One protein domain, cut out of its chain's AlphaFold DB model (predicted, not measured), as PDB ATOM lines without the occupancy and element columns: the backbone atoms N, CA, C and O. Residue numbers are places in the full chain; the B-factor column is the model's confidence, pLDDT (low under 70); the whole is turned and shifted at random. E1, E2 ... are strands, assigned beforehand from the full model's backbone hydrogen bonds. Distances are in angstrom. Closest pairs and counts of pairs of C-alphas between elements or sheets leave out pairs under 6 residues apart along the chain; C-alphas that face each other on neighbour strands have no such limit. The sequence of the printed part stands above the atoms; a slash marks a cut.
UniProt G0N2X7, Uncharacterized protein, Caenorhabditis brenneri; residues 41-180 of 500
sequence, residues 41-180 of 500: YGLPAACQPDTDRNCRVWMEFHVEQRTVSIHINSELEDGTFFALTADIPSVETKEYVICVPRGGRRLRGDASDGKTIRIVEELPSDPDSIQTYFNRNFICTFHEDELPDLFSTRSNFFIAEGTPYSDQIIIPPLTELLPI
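Overview. This is residues 41 to 180 of the 500 residues of an uncharacterized protein of Caenorhabditis brenneri (UniProt G0N2X7). A single antiparallel sheet of eleven strands curls round and folds back on itself into two leaves, like a barrel that is not fully closed. One leaf holds E7, E6, E5, E4, E10 and E11, the other E2, E3, E9 and E8; short E1 is the hinge, and at the open side E5 comes near E9 while E7 and E8 stay apart. The printed part has 140 residues with no named helix and strands E1 to E11 in order along the chain; across the sheet they run E7, E6, E5, E4, E10, E11, E1, E2, E3, E9, E8. The class is all strand, though under half of the residues, 63 of 140, are in named elements. The whole is compact, with a radius of gyration of the C-alphas of 14.0 A and spans of 39 by 32 by 26 A.

Along the chain. E1, residues 41 to 43, begins at C-alpha 41 (-2.358, 30.283, -32.777). E2, residues 57 to 62, measures 16.4 A and E3, residues 67 to 72, 16.0 A. E4, residues 81 to 86, measures 17.1 A, E5, residues 94 to 100, 18.6 A, and E6, residues 105 to 111, 18.5 A. E7, residues 118 to 123, measures 14.1 A, and E8, residues 130 to 133, 9.8 A. E9, residues 137 to 143, measures 20.2 A from C-alpha 137 (9.895, 31.579, -20.627). E10, residues 157 to 162, measures 16.9 A; E11, residues 175 to 179, measures 13.0 A and ends at C-alpha 179 (-4.719, 27.633, -35.179).

Arrangement. The strongly twisted folded sheet, one sheet bent back into two facing leaves, has 63 pairs of C-alphas within 11 A between them. E1, E2 and E3 form a meander, each strand the antiparallel neighbour of the one before, with N 43 and O 57 at 2.9 A and N 60 and O 69 at 2.9 A. E9 is the antiparallel neighbour of E3, with N 70 and O 140 at 2.8 A, and forms a hairpin with edge strand E8, with N 131 and O 139 at 2.9 A. On the other side of E1, E11 is staggered: residues 178 to 179 pair with E1, N 42 and O 178 at 2.8 A, and residues 175 to 177 with E10, N 175 and O 159 at 2.8 A. E10 neighbours E4, N 83 and O 160 at 2.9 A. E4, E5, E6 and E7 form a second meander, with N 84 and O 97 at 2.8 A, N 98 and O 107 at 2.8 A, and N 123 and O 106 at 2.8 A. Between the leaves, the closest C-alphas of E5 and E9 are those of Cys 99 and Cys 140, 6.3 A apart.

Size, cuts and confidence. The C-alphas of Ser 90 and Asn 135, the two farthest apart, are 39.4 A apart. The printed part has no cut. The links E1 to E2, E9 to E10 and E10 to E11 are long. Mean pLDDT of the printed part is 84.4; residues 50 to 53, 88 to 91, 134 to 136 and 165 to 166 are under 70.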
ATOM      1  N   TYR A  41      -3.143  30.593 -31.582       90.81
ATOM      2  CA  TYR A  41      -2.358  30.283 -32.777       90.81
ATOM      3  C   TYR A  41      -0.896  30.048 -32.381       90.81
ATOM      4  O   TYR A  41      -0.414  30.719 -31.474       90.81
ATOM      5  N   GLY A  42      -0.156  29.149 -33.029       90.25
ATOM      6  CA  GLY A  42       1.217  28.849 -32.607       90.25
ATOM      7  C   GLY A  42       2.085  28.113 -33.613       90.25
ATOM      8  O   GLY A  42       1.682  27.853 -34.747       90.25
ATOM      9  N   LEU A  43       3.313  27.838 -33.165       86.31
ATOM     10  CA  LEU A  43       4.365  27.165 -33.918       86.31
ATOM     11  C   LEU A  43       5.110  26.133 -33.047       86.31
ATOM     12  O   LEU A  43       5.499  26.459 -31.915       86.31
ATOM     13  N   PRO A  44       5.395  24.926 -33.577       82.94
ATOM     14  CA  PRO A  44       5.051  24.436 -34.921       82.94
ATOM     15  C   PRO A  44       3.543  24.145 -35.083       82.94
ATOM     16  O   PRO A  44       2.759  24.344 -34.155       82.94
ATOM     17  N   ALA A  45       3.136  23.671 -36.264       73.75
ATOM     18  CA  ALA A  45       1.791  23.135 -36.484       73.75
ATOM     19  C   ALA A  45       1.429  22.080 -35.418       73.75
ATOM     20  O   ALA A  45       2.301  21.342 -34.960       73.75
ATOM     21  N   ALA A  46       0.150  22.026 -35.032       70.56
ATOM     22  CA  ALA A  46      -0.395  21.116 -34.016       70.56
ATOM     23  C   ALA A  46       0.249  21.188 -32.608       70.56
ATOM     24  O   ALA A  46      -0.024  20.333 -31.765       70.56
ATOM     25  N   CYS A  47       1.059  22.211 -32.297       81.38
ATOM     26  CA  CYS A  47       1.618  22.358 -30.953       81.38
ATOM     27  C   CYS A  47       0.506  22.603 -29.908       81.38
ATOM     28  O   CYS A  47      -0.448  23.345 -30.157       81.38
ATOM     29  N   GLN A  48       0.629  21.994 -28.724       78.81
ATOM     30  CA  GLN A  48      -0.344  22.115 -27.631       78.81
ATOM     31  C   GLN A  48       0.293  22.769 -26.385       78.81
ATOM     32  O   GLN A  48       1.138  22.134 -25.752       78.81
ATOM     33  N   PRO A  49      -0.111  23.993 -25.979       74.25
ATOM     34  CA  PRO A  49       0.553  24.746 -24.906       74.25
ATOM     35  C   PRO A  49       0.574  24.073 -23.524       74.25
ATOM     36  O   PRO A  49       1.536  24.243 -22.777       74.25
ATOM     37  N   ASP A  50      -0.476  23.325 -23.171       66.00
ATOM     38  CA  ASP A  50      -0.633  22.729 -21.833       66.00
ATOM     39  C   ASP A  50       0.031  21.347 -21.683       66.00
ATOM     40  O   ASP A  50       0.314  20.903 -20.566       66.00
ATOM     41  N   THR A  51       0.246  20.637 -22.792       60.84
ATOM     42  CA  THR A  51       0.640  19.216 -22.813       60.84
ATOM     43  C   THR A  51       2.004  18.990 -23.452       60.84
ATOM     44  O   THR A  51       2.724  18.085 -23.021       60.84
ATOM     45  N   ASP A  52       2.380  19.804 -24.440       55.03
ATOM     46  CA  ASP A  52       3.571  19.594 -25.246       55.03
ATOM     47  C   ASP A  52       4.578  20.745 -25.102       55.03
ATOM     48  O   ASP A  52       4.287  21.921 -25.317       55.03
ATOM     49  N   ARG A  53       5.830  20.393 -24.789       61.91
ATOM     50  CA  ARG A  53       6.935  21.364 -24.718       61.91
ATOM     51  C   ARG A  53       7.341  21.901 -26.090       61.91
ATOM     52  O   ARG A  53       8.172  22.804 -26.141       61.91
ATOM     53  N   ASN A  54       6.787  21.345 -27.166       72.50
ATOM     54  CA  ASN A  54       7.129  21.696 -28.536       72.50
ATOM     55  C   ASN A  54       6.555  23.042 -29.004       72.50
ATOM     56  O   ASN A  54       7.088  23.584 -29.968       72.50
ATOM     57  N   CYS A  55       5.544  23.628 -28.340       82.38
ATOM     58  CA  CYS A  55       5.165  25.019 -28.625       82.38
ATOM     59  C   CYS A  55       6.337  25.951 -28.286       82.38
ATOM     60  O   CYS A  55       6.585  26.235 -27.113       82.38
ATOM     61  N   ARG A  56       7.053  26.440 -29.306       84.88
ATOM     62  CA  ARG A  56       8.161  27.401 -29.147       84.88
ATOM     63  C   ARG A  56       7.619  28.807 -28.928       84.88
ATOM     64  O   ARG A  56       8.103  29.530 -28.058       84.88
ATOM     65  N   VAL A  57       6.621  29.179 -29.728       89.75
ATOM     66  CA  VAL A  57       5.914  30.458 -29.646       89.75
ATOM     67  C   VAL A  57       4.440  30.220 -29.939       89.75
ATOM     68  O   VAL A  57       4.105  29.533 -30.904       89.75
ATOM     69  N   TRP A  58       3.564  30.801 -29.127       91.12
ATOM     70  CA  TRP A  58       2.134  30.865 -29.413       91.12
ATOM     71  C   TRP A  58       1.550  32.209 -28.993       91.12
ATOM     72  O   TRP A  58       2.119  32.944 -28.189       91.12
ATOM     73  N   MET A  59       0.411  32.536 -29.578       92.12
ATOM     74  CA  MET A  59      -0.347  33.751 -29.367       92.12
ATOM     75  C   MET A  59      -1.733  33.382 -28.839       92.12
ATOM     76  O   MET A  59      -2.369  32.465 -29.361       92.12
ATOM     77  N   GLU A  60      -2.205  34.111 -27.834       91.00
ATOM     78  CA  GLU A  60      -3.496  33.913 -27.178       91.00
ATOM     79  C   GLU A  60      -4.298  35.224 -27.149       91.00
ATOM     80  O   GLU A  60      -3.795  36.265 -26.726       91.00
ATOM     81  N   PHE A  61      -5.559  35.169 -27.584       89.12
ATOM     82  CA  PHE A  61      -6.518  36.273 -27.522       89.12
ATOM     83  C   PHE A  61      -7.363  36.195 -26.247       89.12
ATOM     84  O   PHE A  61      -8.321  35.419 -26.160       89.12
ATOM     85  N   HIS A  62      -7.097  37.072 -25.283       86.69
ATOM     86  CA  HIS A  62      -7.933  37.206 -24.092       86.69
ATOM     87  C   HIS A  62      -9.110  38.149 -24.382       86.69
ATOM     88  O   HIS A  62      -9.109  39.322 -24.006       86.69
ATOM     89  N   VAL A  63     -10.144  37.624 -25.048       81.31
ATOM     90  CA  VAL A  63     -11.326  38.383 -25.520       81.31
ATOM     91  C   VAL A  63     -11.968  39.262 -24.433       81.31
ATOM     92  O   VAL A  63     -12.394  40.379 -24.712       81.31
ATOM     93  N   GLU A  64     -12.021  38.788 -23.183       82.62
ATOM     94  CA  GLU A  64     -12.597  39.539 -22.054       82.62
ATOM     95  C   GLU A  64     -11.718  40.710 -21.591       82.62
ATOM     96  O   GLU A  64     -12.237  41.730 -21.139       82.62
ATOM     97  N   GLN A  65     -10.397  40.570 -21.717       84.50
ATOM     98  CA  GLN A  65      -9.406  41.571 -21.309       84.50
ATOM     99  C   GLN A  65      -9.021  42.515 -22.454       84.50
ATOM    100  O   GLN A  65      -8.412  43.549 -22.195       84.50
ATOM    101  N   ARG A  66      -9.396  42.177 -23.699       87.50
ATOM    102  CA  ARG A  66      -8.990  42.875 -24.931       87.50
ATOM    103  C   ARG A  66      -7.465  42.961 -25.048       87.50
ATOM    104  O   ARG A  66      -6.905  44.014 -25.340       87.50
ATOM    105  N   THR A  67      -6.803  41.833 -24.798       91.19
ATOM    106  CA  THR A  67      -5.348  41.694 -24.911       91.19
ATOM    107  C   THR A  67      -4.952  40.514 -25.791       91.19
ATOM    108  O   THR A  67      -5.696  39.540 -25.948       91.19
ATOM    109  N   VAL A  68      -3.752  40.620 -26.356       92.00
ATOM    110  CA  VAL A  68      -3.047  39.571 -27.090       92.00
ATOM    111  C   VAL A  68      -1.765  39.251 -26.337       92.00
ATOM    112  O   VAL A  68      -0.930  40.132 -26.140       92.00
ATOM    113  N   SER A  69      -1.605  37.997 -25.934       93.38
ATOM    114  CA  SER A  69      -0.417  37.506 -25.233       93.38
ATOM    115  C   SER A  69       0.426  36.658 -26.173       93.38
ATOM    116  O   SER A  69      -0.043  35.629 -26.658       93.38
ATOM    117  N   ILE A  70       1.671  37.066 -26.422       92.88
ATOM    118  CA  ILE A  70       2.679  36.242 -27.098       92.88
ATOM    119  C   ILE A  70       3.462  35.489 -26.027       92.88
ATOM    120  O   ILE A  70       4.222  36.090 -25.267       92.88
ATOM    121  N   HIS A  71       3.292  34.177 -25.974       91.94
ATOM    122  CA  HIS A  71       4.015  33.280 -25.084       91.94
ATOM    123  C   HIS A  71       5.220  32.690 -25.818       91.94
ATOM    124  O   HIS A  71       5.102  32.207 -26.945       91.94
ATOM    125  N   ILE A  72       6.386  32.731 -25.181       90.69
ATOM    126  CA  ILE A  72       7.680  32.364 -25.756       90.69
ATOM    127  C   ILE A  72       8.357  31.365 -24.816       90.69
ATOM    128  O   ILE A  72       8.755  31.702 -23.698       90.69
ATOM    129  N   ASN A  73       8.502  30.132 -25.288       84.75
ATOM    130  CA  ASN A  73       9.036  28.981 -24.564       84.75
ATOM    131  C   ASN A  73      10.318  28.510 -25.266       84.75
ATOM    132  O   ASN A  73      10.344  27.520 -25.998       84.75
ATOM    133  N   SER A  74      11.384  29.298 -25.115       76.81
ATOM    134  CA  SER A  74      12.673  29.051 -25.762       76.81
ATOM    135  C   SER A  74      13.819  29.722 -25.003       76.81
ATOM    136  O   SER A  74      13.639  30.773 -24.385       76.81
ATOM    137  N   GLU A  75      15.024  29.147 -25.067       79.31
ATOM    138  CA  GLU A  75      16.223  29.802 -24.539       79.31
ATOM    139  C   GLU A  75      16.669  30.926 -25.481       79.31
ATOM    140  O   GLU A  75      17.453  30.713 -26.399       79.31
ATOM    141  N   LEU A  76      16.162  32.136 -25.240       83.69
ATOM    142  CA  LEU A  76      16.496  33.311 -26.049       83.69
ATOM    143  C   LEU A  76      17.972  33.716 -25.919       83.69
ATOM    144  O   LEU A  76      18.593  33.522 -24.870       83.69
ATOM    145  N   GLU A  77      18.514  34.358 -26.950       84.31
ATOM    146  CA  GLU A  77      19.775  35.094 -26.849       84.31
ATOM    147  C   GLU A  77      19.521  36.515 -26.308       84.31
ATOM    148  O   GLU A  77      18.379  36.966 -26.154       84.31
ATOM    149  N   ASP A  78      20.588  37.236 -25.958       81.44
ATOM    150  CA  ASP A  78      20.446  38.631 -25.541       81.44
ATOM    151  C   ASP A  78      20.088  39.506 -26.748       81.44
ATOM    152  O   ASP A  78      20.788  39.533 -27.756       81.44
ATOM    153  N   GLY A  79      18.974  40.228 -26.630       85.19
ATOM    154  CA  GLY A  79      18.445  41.085 -27.688       85.19
ATOM    155  C   GLY A  79      17.451  40.415 -28.641       85.19
ATOM    156  O   GLY A  79      16.857  41.147 -29.426       85.19
ATOM    157  N   THR A  80      17.213  39.095 -28.572       90.69
ATOM    158  CA  THR A  80      16.192  38.430 -29.411       90.69
ATOM    159  C   THR A  80      14.845  39.154 -29.319       90.69
ATOM    160  O   THR A  80      14.394  39.509 -28.226       90.69
ATOM    161  N   PHE A  81      14.208  39.364 -30.470       93.44
ATOM    162  CA  PHE A  81      12.911  40.014 -30.600       93.44
ATOM    163  C   PHE A  81      11.920  39.132 -31.365       93.44
ATOM    164  O   PHE A  81      12.308  38.315 -32.201       93.44
ATOM    165  N   PHE A  82      10.636  39.362 -31.106       94.06
ATOM    166  CA  PHE A  82       9.511  38.751 -31.806       94.06
ATOM    167  C   PHE A  82       8.614  39.862 -32.337       94.06
ATOM    168  O   PHE A  82       8.085  40.643 -31.547       94.06
ATOM    169  N   ALA A  83       8.469  39.955 -33.656       93.50
ATOM    170  CA  ALA A  83       7.610  40.925 -34.326       93.50
ATOM    171  C   ALA A  83       6.355  40.227 -34.859       93.50
ATOM    172  O   ALA A  83       6.462  39.285 -35.640       93.50
ATOM    173  N   LEU A  84       5.182  40.691 -34.439       93.25
ATOM    174  CA  LEU A  84       3.868  40.136 -34.756       93.25
ATOM    175  C   LEU A  84       3.075  41.122 -35.625       93.25
ATOM    176  O   LEU A  84       3.041  42.322 -35.345       93.25
ATOM    177  N   THR A  85       2.419  40.614 -36.666       91.81
ATOM    178  CA  THR A  85       1.533  41.373 -37.562       91.81
ATOM    179  C   THR A  85       0.342  40.515 -38.005       91.81
ATOM    180  O   THR A  85       0.339  39.297 -37.812       91.81
ATOM    181  N   ALA A  86      -0.684  41.141 -38.586       87.69
ATOM    182  CA  ALA A  86      -1.898  40.470 -39.046       87.69
ATOM    183  C   ALA A  86      -2.214  40.778 -40.518       87.69
ATOM    184  O   ALA A  86      -2.326  41.934 -40.922       87.69
ATOM    185  N   ASP A  87      -2.399  39.705 -41.288       71.25
ATOM    186  CA  ASP A  87      -3.143  39.611 -42.549       71.25
ATOM    187  C   ASP A  87      -3.176  40.830 -43.504       71.25
ATOM    188  O   ASP A  87      -4.240  41.419 -43.697       71.25
ATOM    189  N   ILE A  88      -2.087  41.158 -44.217       58.72
ATOM    190  CA  ILE A  88      -2.225  41.659 -45.607       58.72
ATOM    191  C   ILE A  88      -1.026  41.228 -46.489       58.72
ATOM    192  O   ILE A  88       0.091  41.698 -46.261       58.72
ATOM    193  N   PRO A  89      -1.229  40.416 -47.547       49.22
ATOM    194  CA  PRO A  89      -0.175  40.016 -48.491       49.22
ATOM    195  C   PRO A  89       0.060  41.016 -49.650       49.22
ATOM    196  O   PRO A  89       0.581  40.632 -50.692       49.22
ATOM    197  N   SER A  90      -0.357  42.285 -49.527       54.09
ATOM    198  CA  SER A  90      -0.355  43.242 -50.655       54.09
ATOM    199  C   SER A  90      -0.083  44.717 -50.321       54.09
ATOM    200  O   SER A  90      -0.184  45.557 -51.215       54.09
ATOM    201  N   VAL A  91       0.273  45.068 -49.078       61.88
ATOM    202  CA  VAL A  91       0.678  46.450 -48.742       61.88
ATOM    203  C   VAL A  91       2.197  46.564 -48.771       61.88
ATOM    204  O   VAL A  91       2.887  45.736 -48.184       61.88
ATOM    205  N   GLU A  92       2.712  47.628 -49.392       71.62
ATOM    206  CA  GLU A  92       4.150  47.946 -49.417       71.62
ATOM    207  C   GLU A  92       4.761  48.136 -48.018       71.62
ATOM    208  O   GLU A  92       5.977  48.040 -47.869       71.62
ATOM    209  N   THR A  93       3.941  48.390 -46.997       83.50
ATOM    210  CA  THR A  93       4.372  48.571 -45.609       83.50
ATOM    211  C   THR A  93       3.408  47.853 -44.669       83.50
ATOM    212  O   THR A  93       2.202  48.104 -44.699       83.50
ATOM    213  N   LYS A  94       3.949  46.986 -43.816       87.19
ATOM    214  CA  LYS A  94       3.251  46.272 -42.744       87.19
ATOM    215  C   LYS A  94       3.567  46.930 -41.405       87.19
ATOM    216  O   LYS A  94       4.676  47.424 -41.200       87.19
ATOM    217  N   GLU A  95       2.592  46.930 -40.506       91.75
ATOM    218  CA  GLU A  95       2.754  47.395 -39.129       91.75
ATOM    219  C   GLU A  95       2.936  46.198 -38.191       91.75
ATOM    220  O   GLU A  95       2.260  45.177 -38.333       91.75
ATOM    221  N   TYR A  96       3.857  46.329 -37.241       92.50
ATOM    222  CA  TYR A  96       4.251  45.283 -36.310       92.50
ATOM    223  C   TYR A  96       4.189  45.789 -34.874       92.50
ATOM    224  O   TYR A  96       4.671  46.886 -34.572       92.50
ATOM    225  N   VAL A  97       3.709  44.930 -33.979       94.69
ATOM    226  CA  VAL A  97       4.026  45.015 -32.549       94.69
ATOM    227  C   VAL A  97       5.189  44.076 -32.257       94.69
ATOM    228  O   VAL A  97       5.242  42.953 -32.755       94.69
ATOM    229  N   ILE A  98       6.172  44.554 -31.503       94.81
ATOM    230  CA  ILE A  98       7.456  43.880 -31.303       94.81
ATOM    231  C   ILE A  98       7.690  43.707 -29.810       94.81
ATOM    232  O   ILE A  98       7.688  44.690 -29.069       94.81
ATOM    233  N   CYS A  99       7.960  42.484 -29.367       94.88
ATOM    234  CA  CYS A  99       8.492  42.237 -28.033       94.88
ATOM    235  C   CYS A  99      10.000  41.988 -28.085       94.88
ATOM    236  O   CYS A  99      10.473  41.220 -28.921       94.88
ATOM    237  N   VAL A 100      10.746  42.583 -27.155       93.44
ATOM    238  CA  VAL A 100      12.164  42.291 -26.891       93.44
ATOM    239  C   VAL A 100      12.263  41.770 -25.450       93.44
ATOM    240  O   VAL A 100      12.500  42.564 -24.533       93.44
ATOM    241  N   PRO A 101      12.047  40.461 -25.198       91.06
ATOM    242  CA  PRO A 101      11.698  39.976 -23.860       91.06
ATOM    243  C   PRO A 101      12.795  40.214 -22.817       91.06
ATOM    244  O   PRO A 101      12.532  40.780 -21.760       91.06
ATOM    245  N   ARG A 102      14.057  39.894 -23.145       87.81
ATOM    246  CA  ARG A 102      15.210  40.181 -22.265       87.81
ATOM    247  C   ARG A 102      15.533  41.667 -22.127       87.81
ATOM    248  O   ARG A 102      16.158  42.060 -21.148       87.81
ATOM    249  N   GLY A 103      15.119  42.483 -23.095       86.81
ATOM    250  CA  GLY A 103      15.227  43.935 -23.004       86.81
ATOM    251  C   GLY A 103      14.156  44.559 -22.106       86.81
ATOM    252  O   GLY A 103      14.323  45.704 -21.700       86.81
ATOM    253  N   GLY A 104      13.065  43.839 -21.811       89.88
ATOM    254  CA  GLY A 104      11.894  44.398 -21.136       89.88
ATOM    255  C   GLY A 104      11.203  45.492 -21.956       89.88
ATOM    256  O   GLY A 104      10.621  46.407 -21.379       89.88
ATOM    257  N   ARG A 105      11.286  45.438 -23.295       91.94
ATOM    258  CA  ARG A 105      10.767  46.482 -24.200       91.94
ATOM    259  C   ARG A 105       9.678  45.938 -25.113       91.94
ATOM    260  O   ARG A 105       9.835  44.862 -25.691       91.94
ATOM    261  N   ARG A 106       8.623  46.730 -25.290       94.25
ATOM    262  CA  ARG A 106       7.594  46.551 -26.317       94.25
ATOM    263  C   ARG A 106       7.670  47.735 -27.276       94.25
ATOM    264  O   ARG A 106       7.823  48.868 -26.834       94.25
ATOM    265  N   LEU A 107       7.618  47.490 -28.578       94.31
ATOM    266  CA  LEU A 107       7.770  48.518 -29.611       94.31
ATOM    267  C   LEU A 107       6.657  48.374 -30.649       94.31
ATOM    268  O   LEU A 107       6.144  47.277 -30.863       94.31
ATOM    269  N   ARG A 108       6.347  49.466 -31.341       94.06
ATOM    270  CA  ARG A 108       5.491  49.500 -32.529       94.06
ATOM    271  C   ARG A 108       6.298  50.073 -33.688       94.06
ATOM    272  O   ARG A 108       7.030  51.055 -33.519       94.06
ATOM    273  N   GLY A 109       6.215  49.457 -34.859       92.62
ATOM    274  CA  GLY A 109       7.012  49.874 -36.009       92.62
ATOM    275  C   GLY A 109       6.446  49.426 -37.345       92.62
ATOM    276  O   GLY A 109       5.603  48.536 -37.406       92.62
ATOM    277  N   ASP A 110       6.935  50.039 -38.418       91.69
ATOM    278  CA  ASP A 110       6.496  49.770 -39.784       91.69
ATOM    279  C   ASP A 110       7.667  49.400 -40.708       91.69
ATOM    280  O   ASP A 110       8.751  49.987 -40.632       91.69
ATOM    281  N   ALA A 111       7.467  48.388 -41.558       88.31
ATOM    282  CA  ALA A 111       8.469  47.901 -42.508       88.31
ATOM    283  C   ALA A 111       7.827  47.354 -43.788       88.31
ATOM    284  O   ALA A 111       6.748  46.766 -43.750       88.31
ATOM    285  N   SER A 112       8.525  47.478 -44.914       83.06
ATOM    286  CA  SER A 112       8.302  46.610 -46.077       83.06
ATOM    287  C   SER A 112       8.984  45.257 -45.860       83.06
ATOM    288  O   SER A 112       9.962  45.171 -45.110       83.06
ATOM    289  N   ASP A 113       8.536  44.215 -46.563       72.62
ATOM    290  CA  ASP A 113       9.151  42.886 -46.468       72.62
ATOM    291  C   ASP A 113      10.664  42.922 -46.765       72.62
ATOM    292  O   ASP A 113      11.135  43.550 -47.720       72.62
ATOM    293  N   GLY A 114      11.445  42.275 -45.893       73.06
ATOM    294  CA  GLY A 114      12.907  42.229 -45.978       73.06
ATOM    295  C   GLY A 114      13.625  43.571 -45.760       73.06
ATOM    296  O   GLY A 114      14.788  43.702 -46.156       73.06
ATOM    297  N   LYS A 115      12.970  44.587 -45.179       82.56
ATOM    298  CA  LYS A 115      13.594  45.878 -44.826       82.56
ATOM    299  C   LYS A 115      13.821  46.028 -43.320       82.56
ATOM    300  O   LYS A 115      13.207  45.355 -42.494       82.56
ATOM    301  N   THR A 116      14.713  46.951 -42.968       84.56
ATOM    302  CA  THR A 116      14.856  47.457 -41.598       84.56
ATOM    303  C   THR A 116      13.535  48.074 -41.146       84.56
ATOM    304  O   THR A 116      12.967  48.890 -41.874       84.56
ATOM    305  N   ILE A 117      13.064  47.719 -39.952       88.56
ATOM    306  CA  ILE A 117      11.851  48.318 -39.395       88.56
ATOM    307  C   ILE A 117      12.121  49.749 -38.945       88.56
ATOM    308  O   ILE A 117      13.128  50.048 -38.294       88.56
ATOM    309  N   ARG A 118      11.191  50.646 -39.256       91.62
ATOM    310  CA  ARG A 118      11.137  51.962 -38.635       91.62
ATOM    311  C   ARG A 118      10.337  51.829 -37.347       91.62
ATOM    312  O   ARG A 118       9.131  51.623 -37.389       91.62
ATOM    313  N   ILE A 119      11.001  51.958 -36.201       93.56
ATOM    314  CA  ILE A 119      10.299  52.075 -34.920       93.56
ATOM    315  C   ILE A 119       9.551  53.412 -34.907       93.56
ATOM    316  O   ILE A 119      10.160  54.470 -35.074       93.56
ATOM    317  N   VAL A 120       8.232  53.339 -34.757       93.06
ATOM    318  CA  VAL A 120       7.322  54.490 -34.681       93.06
ATOM    319  C   VAL A 120       7.153  54.918 -33.228       93.06
ATOM    320  O   VAL A 120       7.145  56.110 -32.932       93.06
ATOM    321  N   GLU A 121       7.057  53.941 -32.326       95.00
ATOM    322  CA  GLU A 121       6.732  54.151 -30.920       95.00
ATOM    323  C   GLU A 121       7.366  53.060 -30.042       95.00
ATOM    324  O   GLU A 121       7.523  51.907 -30.450       95.00
ATOM    325  N   GLU A 122       7.742  53.433 -28.820       94.19
ATOM    326  CA  GLU A 122       8.115  52.501 -27.757       94.19
ATOM    327  C   GLU A 122       6.950  52.444 -26.769       94.19
ATOM    328  O   GLU A 122       6.602  53.453 -26.154       94.19
ATOM    329  N   LEU A 123       6.311  51.277 -26.690       92.75
ATOM    330  CA  LEU A 123       5.088  51.063 -25.926       92.75
ATOM    331  C   LEU A 123       5.410  50.979 -24.422       92.75
ATOM    332  O   LEU A 123       6.500  50.527 -24.052       92.75
ATOM    333  N   PRO A 124       4.489  51.373 -23.522       88.44
ATOM    334  CA  PRO A 124       4.762  51.377 -22.088       88.44
ATOM    335  C   PRO A 124       4.959  49.955 -21.539       88.44
ATOM    336  O   PRO A 124       4.003  49.199 -21.395       88.44
ATOM    337  N   SER A 125       6.185  49.568 -21.192       81.94
ATOM    338  CA  SER A 125       6.424  48.319 -20.454       81.94
ATOM    339  C   SER A 125       6.038  48.481 -18.983       81.94
ATOM    340  O   SER A 125       6.846  48.950 -18.175       81.94
ATOM    341  N   ASP A 126       4.818  48.091 -18.620       83.31
ATOM    342  CA  ASP A 126       4.452  47.872 -17.219       83.31
ATOM    343  C   ASP A 126       4.888  46.457 -16.743       83.31
ATOM    344  O   ASP A 126       5.366  45.653 -17.551       83.31
ATOM    345  N   PRO A 127       4.816  46.136 -15.434       77.94
ATOM    346  CA  PRO A 127       5.289  44.847 -14.915       77.94
ATOM    347  C   PRO A 127       4.530  43.623 -15.445       77.94
ATOM    348  O   PRO A 127       5.077  42.522 -15.422       77.94
ATOM    349  N   ASP A 128       3.296  43.816 -15.913       80.81
ATOM    350  CA  ASP A 128       2.407  42.749 -16.375       80.81
ATOM    351  C   ASP A 128       2.469  42.577 -17.911       80.81
ATOM    352  O   ASP A 128       2.097  41.525 -18.439       80.81
ATOM    353  N   SER A 129       3.013  43.577 -18.618       87.12
ATOM    354  CA  SER A 129       3.262  43.611 -20.064       87.12
ATOM    355  C   SER A 129       4.339  42.637 -20.542       87.12
ATOM    356  O   SER A 129       4.217  42.091 -21.635       87.12
ATOM    357  N   ILE A 130       5.424  42.456 -19.779       89.38
ATOM    358  CA  ILE A 130       6.468  41.462 -20.073       89.38
ATOM    359  C   ILE A 130       6.767  40.675 -18.802       89.38
ATOM    360  O   ILE A 130       7.500  41.129 -17.923       89.38
ATOM    361  N   GLN A 131       6.227  39.463 -18.733       88.69
ATOM    362  CA  GLN A 131       6.375  38.579 -17.583       88.69
ATOM    363  C   GLN A 131       7.377  37.474 -17.900       88.69
ATOM    364  O   GLN A 131       7.283  36.816 -18.932       88.69
ATOM    365  N   THR A 132       8.333  37.234 -16.999       84.19
ATOM    366  CA  THR A 132       9.179  36.032 -17.059       84.19
ATOM    367  C   THR A 132       8.584  34.967 -16.148       84.19
ATOM    368  O   THR A 132       8.493  35.169 -14.937       84.19
ATOM    369  N   TYR A 133       8.221  33.821 -16.714       76.50
ATOM    370  CA  TYR A 133       7.769  32.642 -15.979       76.50
ATOM    371  C   TYR A 133       8.757  31.485 -16.182       76.50
ATOM    372  O   TYR A 133       9.721  31.601 -16.937       76.50
ATOM    373  N   PHE A 134       8.583  30.417 -15.400       65.44
ATOM    374  CA  PHE A 134       9.363  29.169 -15.392       65.44
ATOM    375  C   PHE A 134      10.535  29.050 -16.387       65.44
ATOM    376  O   PHE A 134      10.341  28.909 -17.587       65.44
ATOM    377  N   ASN A 135      11.764  28.976 -15.862       63.31
ATOM    378  CA  ASN A 135      12.963  28.585 -16.620       63.31
ATOM    379  C   ASN A 135      13.264  29.409 -17.891       63.31
ATOM    380  O   ASN A 135      13.814  28.858 -18.839       63.31
ATOM    381  N   ARG A 136      13.043  30.735 -17.848       69.94
ATOM    382  CA  ARG A 136      13.321  31.705 -18.936       69.94
ATOM    383  C   ARG A 136      12.253  31.748 -20.037       69.94
ATOM    384  O   ARG A 136      12.553  32.213 -21.133       69.94
ATOM    385  N   ASN A 137      11.026  31.333 -19.740       85.38
ATOM    386  CA  ASN A 137       9.895  31.579 -20.627       85.38
ATOM    387  C   ASN A 137       9.371  33.007 -20.429       85.38
ATOM    388  O   ASN A 137       9.433  33.553 -19.323       85.38
ATOM    389  N   PHE A 138       8.849  33.613 -21.492       90.44
ATOM    390  CA  PHE A 138       8.379  34.998 -21.489       90.44
ATOM    391  C   PHE A 138       6.949  35.097 -22.017       90.44
ATOM    392  O   PHE A 138       6.606  34.421 -22.980       90.44
ATOM    393  N   ILE A 139       6.134  35.957 -21.410       92.31
ATOM    394  CA  ILE A 139       4.839  36.388 -21.949       92.31
ATOM    395  C   ILE A 139       4.967  37.869 -22.278       92.31
ATOM    396  O   ILE A 139       5.386  38.643 -21.419       92.31
ATOM    397  N   CYS A 140       4.614  38.251 -23.501       94.56
ATOM    398  CA  CYS A 140       4.526  39.635 -23.943       94.56
ATOM    399  C   CYS A 140       3.069  39.975 -24.255       94.56
ATOM    400  O   CYS A 140       2.526  39.511 -25.257       94.56
ATOM    401  N   THR A 141       2.451  40.778 -23.401       94.88
ATOM    402  CA  THR A 141       1.053  41.197 -23.515       94.88
ATOM    403  C   THR A 141       0.963  42.513 -24.288       94.88
ATOM    404  O   THR A 141       1.769  43.422 -24.079       94.88
ATOM    405  N   PHE A 142      -0.027  42.628 -25.168       94.62
ATOM    406  CA  PHE A 142      -0.392  43.848 -25.890       94.62
ATOM    407  C   PHE A 142      -1.888  44.115 -25.720       94.62
ATOM    408  O   PHE A 142      -2.696  43.192 -25.824       94.62
ATOM    409  N   HIS A 143      -2.260  45.362 -25.454       93.00
ATOM    410  CA  HIS A 143      -3.647  45.808 -25.356       93.00
ATOM    411  C   HIS A 143      -4.218  46.159 -26.736       93.00
ATOM    412  O   HIS A 143      -3.484  46.506 -27.657       93.00
ATOM    413  N   GLU A 144      -5.540  46.064 -26.892       90.44
ATOM    414  CA  GLU A 144      -6.240  46.310 -28.163       90.44
ATOM    415  C   GLU A 144      -5.956  47.689 -28.788       90.44
ATOM    416  O   GLU A 144      -5.969  47.806 -30.010       90.44
ATOM    417  N   ASP A 145      -5.659  48.713 -27.985       91.50
ATOM    418  CA  ASP A 145      -5.279  50.059 -28.436       91.50
ATOM    419  C   ASP A 145      -3.804  50.191 -28.864       91.50
ATOM    420  O   ASP A 145      -3.440  51.139 -29.562       91.50
ATOM    421  N   GLU A 146      -2.959  49.225 -28.503       92.88
ATOM    422  CA  GLU A 146      -1.547  49.150 -28.898       92.88
ATOM    423  C   GLU A 146      -1.338  48.334 -30.183       92.88
ATOM    424  O   GLU A 146      -0.303  48.464 -30.844       92.88
ATOM    425  N   LEU A 147      -2.315  47.494 -30.534       91.06
ATOM    426  CA  LEU A 147      -2.301  46.661 -31.732       91.06
ATOM    427  C   LEU A 147      -2.521  47.494 -33.017       91.06
ATOM    428  O   LEU A 147      -3.044  48.613 -32.971       91.06
ATOM    429  N   PRO A 148      -2.139  46.955 -34.192       87.25
ATOM    430  CA  PRO A 148      -2.492  47.537 -35.482       87.25
ATOM    431  C   PRO A 148      -4.010  47.635 -35.687       87.25
ATOM    432  O   PRO A 148      -4.782  46.820 -35.171       87.25
ATOM    433  N   ASP A 149      -4.445  48.588 -36.513       82.81
ATOM    434  CA  ASP A 149      -5.859  48.718 -36.872       82.81
ATOM    435  C   ASP A 149      -6.410  47.400 -37.446       82.81
ATOM    436  O   ASP A 149      -5.786  46.740 -38.279       82.81
ATOM    437  N   LEU A 150      -7.621  47.032 -37.015       81.06
ATOM    438  CA  LEU A 150      -8.331  45.806 -37.408       81.06
ATOM    439  C   LEU A 150      -7.669  44.477 -36.980       81.06
ATOM    440  O   LEU A 150      -8.217  43.431 -37.333       81.06
ATOM    441  N   PHE A 151      -6.575  44.471 -36.204       85.50
ATOM    442  CA  PHE A 151      -5.854  43.248 -35.803       85.50
ATOM    443  C   PHE A 151      -6.785  42.167 -35.222       85.50
ATOM    444  O   PHE A 151      -6.814  41.043 -35.720       85.50
ATOM    445  N   SER A 152      -7.637  42.533 -34.257       79.62
ATOM    446  CA  SER A 152      -8.618  41.645 -33.601       79.62
ATOM    447  C   SER A 152      -9.714  41.083 -34.523       79.62
ATOM    448  O   SER A 152     -10.519  40.266 -34.085       79.62
ATOM    449  N   THR A 153      -9.802  41.544 -35.777       80.31
ATOM    450  CA  THR A 153     -10.786  41.079 -36.777       80.31
ATOM    451  C   THR A 153     -10.180  40.184 -37.859       80.31
ATOM    452  O   THR A 153     -10.900  39.731 -38.748       80.31
ATOM    453  N   ARG A 154      -8.865  39.935 -37.813       83.00
ATOM    454  CA  ARG A 154      -8.161  39.069 -38.768       83.00
ATOM    455  C   ARG A 154      -8.174  37.608 -38.324       83.00
ATOM    456  O   ARG A 154      -8.385  37.305 -37.155       83.00
ATOM    457  N   SER A 155      -7.928  36.713 -39.277       81.00
ATOM    458  CA  SER A 155      -7.749  35.272 -39.046       81.00
ATOM    459  C   SER A 155      -6.302  34.803 -39.216       81.00
ATOM    460  O   SER A 155      -5.953  33.740 -38.716       81.00
ATOM    461  N   ASN A 156      -5.473  35.575 -39.929       86.31
ATOM    462  CA  ASN A 156      -4.137  35.158 -40.350       86.31
ATOM    463  C   ASN A 156      -3.095  36.015 -39.625       86.31
ATOM    464  O   ASN A 156      -3.040  37.237 -39.806       86.31
ATOM    465  N   PHE A 157      -2.265  35.380 -38.807       90.94
ATOM    466  CA  PHE A 157      -1.287  36.059 -37.964       90.94
ATOM    467  C   PHE A 157       0.112  35.601 -38.327       90.94
ATOM    468  O   PHE A 157       0.344  34.425 -38.588       90.94
ATOM    469  N   PHE A 158       1.048  36.541 -38.349       90.50
ATOM    470  CA  PHE A 158       2.403  36.305 -38.815       90.50
ATOM    471  C   PHE A 158       3.395  36.789 -37.773       90.50
ATOM    472  O   PHE A 158       3.297  37.925 -37.302       90.50
ATOM    473  N   ILE A 159       4.362  35.941 -37.443       92.25
ATOM    474  CA  ILE A 159       5.424  36.246 -36.492       92.25
ATOM    475  C   ILE A 159       6.792  36.129 -37.159       92.25
ATOM    476  O   ILE A 159       7.013  35.276 -38.014       92.25
ATOM    477  N   ALA A 160       7.721  36.985 -36.759       90.38
ATOM    478  CA  ALA A 160       9.122  36.907 -37.136       90.38
ATOM    479  C   ALA A 160       9.985  36.958 -35.872       90.38
ATOM    480  O   ALA A 160       9.852  37.876 -35.062       90.38
ATOM    481  N   GLU A 161      10.872  35.978 -35.711       91.44
ATOM    482  CA  GLU A 161      11.876  35.934 -34.645       91.44
ATOM    483  C   GLU A 161      13.236  36.335 -35.211       91.44
ATOM    484  O   GLU A 161      13.688  35.760 -36.201       91.44
ATOM    485  N   GLY A 162      13.913  37.289 -34.574       88.69
ATOM    486  CA  GLY A 162      15.240  37.717 -35.001       88.69
ATOM    487  C   GLY A 162      16.101  38.252 -33.866       88.69
ATOM    488  O   GLY A 162      15.659  38.416 -32.730       88.69
ATOM    489  N   THR A 163      17.353  38.556 -34.189       86.88
ATOM    490  CA  THR A 163      18.273  39.307 -33.329       86.88
ATOM    491  C   THR A 163      18.615  40.642 -34.003       86.88
ATOM    492  O   THR A 163      18.730  40.701 -35.230       86.88
ATOM    493  N   PRO A 164      18.716  41.751 -33.248       77.75
ATOM    494  CA  PRO A 164      19.021  43.058 -33.812       77.75
ATOM    495  C   PRO A 164      20.465  43.086 -34.318       77.75
ATOM    496  O   PRO A 164      21.393  42.647 -33.636       77.75
ATOM    497  N   TYR A 165      20.663  43.630 -35.517       68.38
ATOM    498  CA  TYR A 165      21.992  43.823 -36.083       68.38
ATOM    499  C   TYR A 165      22.457  45.244 -35.752       68.38
ATOM    500  O   TYR A 165      22.061  46.211 -36.404       68.38
ATOM    501  N   SER A 166      23.281  45.374 -34.706       68.56
ATOM    502  CA  SER A 166      23.546  46.666 -34.049       68.56
ATOM    503  C   SER A 166      22.227  47.298 -33.563       68.56
ATOM    504  O   SER A 166      21.365  46.586 -33.059       68.56
ATOM    505  N   ASP A 167      22.045  48.610 -33.713       70.75
ATOM    506  CA  ASP A 167      20.852  49.327 -33.238       70.75
ATOM    507  C   ASP A 167      19.652  49.193 -34.204       70.75
ATOM    508  O   ASP A 167      18.650  49.897 -34.065       70.75
ATOM    509  N   GLN A 168      19.751  48.322 -35.216       80.12
ATOM    510  CA  GLN A 168      18.735  48.122 -36.245       80.12
ATOM    511  C   GLN A 168      18.037  46.770 -36.089       80.12
ATOM    512  O   GLN A 168      18.666  45.713 -36.053       80.12
ATOM    513  N   ILE A 169      16.707  46.813 -36.062       83.00
ATOM    514  CA  ILE A 169      15.853  45.631 -36.153       83.00
ATOM    515  C   ILE A 169      15.532  45.420 -37.640       83.00
ATOM    516  O   ILE A 169      14.992  46.302 -38.305       83.00
ATOM    517  N   ILE A 170      15.897  44.262 -38.181       83.44
ATOM    518  CA  ILE A 170      15.571  43.849 -39.552       83.44
ATOM    519  C   ILE A 170      14.603  42.686 -39.419       83.44
ATOM    520  O   ILE A 170      14.937  41.717 -38.745       83.44
ATOM    521  N   ILE A 171      13.417  42.788 -40.018       81.19
ATOM    522  CA  ILE A 171      12.402  41.737 -39.912       81.19
ATOM    523  C   ILE A 171      12.799  40.571 -40.837       81.19
ATOM    524  O   ILE A 171      12.865  40.774 -42.053       81.19
ATOM    525  N   PRO A 172      13.104  39.371 -40.298       80.06
ATOM    526  CA  PRO A 172      13.330  38.183 -41.118       80.06
ATOM    527  C   PRO A 172      12.013  37.699 -41.755       80.06
ATOM    528  O   PRO A 172      10.950  38.237 -41.436       80.06
ATOM    529  N   PRO A 173      12.051  36.703 -42.663       81.12
ATOM    530  CA  PRO A 173      10.846  36.147 -43.268       81.12
ATOM    531  C   PRO A 173       9.784  35.785 -42.226       81.12
ATOM    532  O   PRO A 173      10.082  35.175 -41.201       81.12
ATOM    533  N   LEU A 174       8.546  36.190 -42.504       85.88
ATOM    534  CA  LEU A 174       7.408  35.965 -41.623       85.88
ATOM    535  C   LEU A 174       6.958  34.503 -41.665       85.88
ATOM    536  O   LEU A 174       6.779  33.935 -42.742       85.88
ATOM    537  N   THR A 175       6.718  33.931 -40.491       88.31
ATOM    538  CA  THR A 175       6.126  32.604 -40.300       88.31
ATOM    539  C   THR A 175       4.658  32.762 -39.915       88.31
ATOM    540  O   THR A 175       4.317  33.569 -39.050       88.31
ATOM    541  N   GLU A 176       3.775  32.011 -40.565       89.75
ATOM    542  CA  GLU A 176       2.337  32.021 -40.285       89.75
ATOM    543  C   GLU A 176       2.040  31.243 -38.993       89.75
ATOM    544  O   GLU A 176       2.425  30.083 -38.862       89.75
ATOM    545  N   LEU A 177       1.357  31.869 -38.033       89.56
ATOM    546  CA  LEU A 177       0.879  31.206 -36.822       89.56
ATOM    547  C   LEU A 177      -0.379  30.393 -37.152       89.56
ATOM    548  O   LEU A 177      -1.373  30.946 -37.624       89.56
ATOM    549  N   LEU A 178      -0.361  29.092 -36.859       87.88
ATOM    550  CA  LEU A 178      -1.455  28.179 -37.205       87.88
ATOM    551  C   LEU A 178      -2.425  27.993 -36.026       87.88
ATOM    552  O   LEU A 178      -1.956  27.968 -34.886       87.88
ATOM    553  N   PRO A 179      -3.747  27.841 -36.253       86.75
ATOM    554  CA  PRO A 179      -4.719  27.633 -35.179       86.75
ATOM    555  C   PRO A 179      -4.366  26.437 -34.284       86.75
ATOM    556  O   PRO A 179      -4.154  25.324 -34.764       86.75
ATOM    557  N   ILE A 180      -4.345  26.655 -32.969       84.00
ATOM    558  CA  ILE A 180      -4.129  25.595 -31.977       84.00
ATOM    559  C   ILE A 180      -5.467  24.909 -31.673       84.00
ATOM    560  O   ILE A 180      -6.479  25.579 -31.466       84.00
TER     561      ILE A 180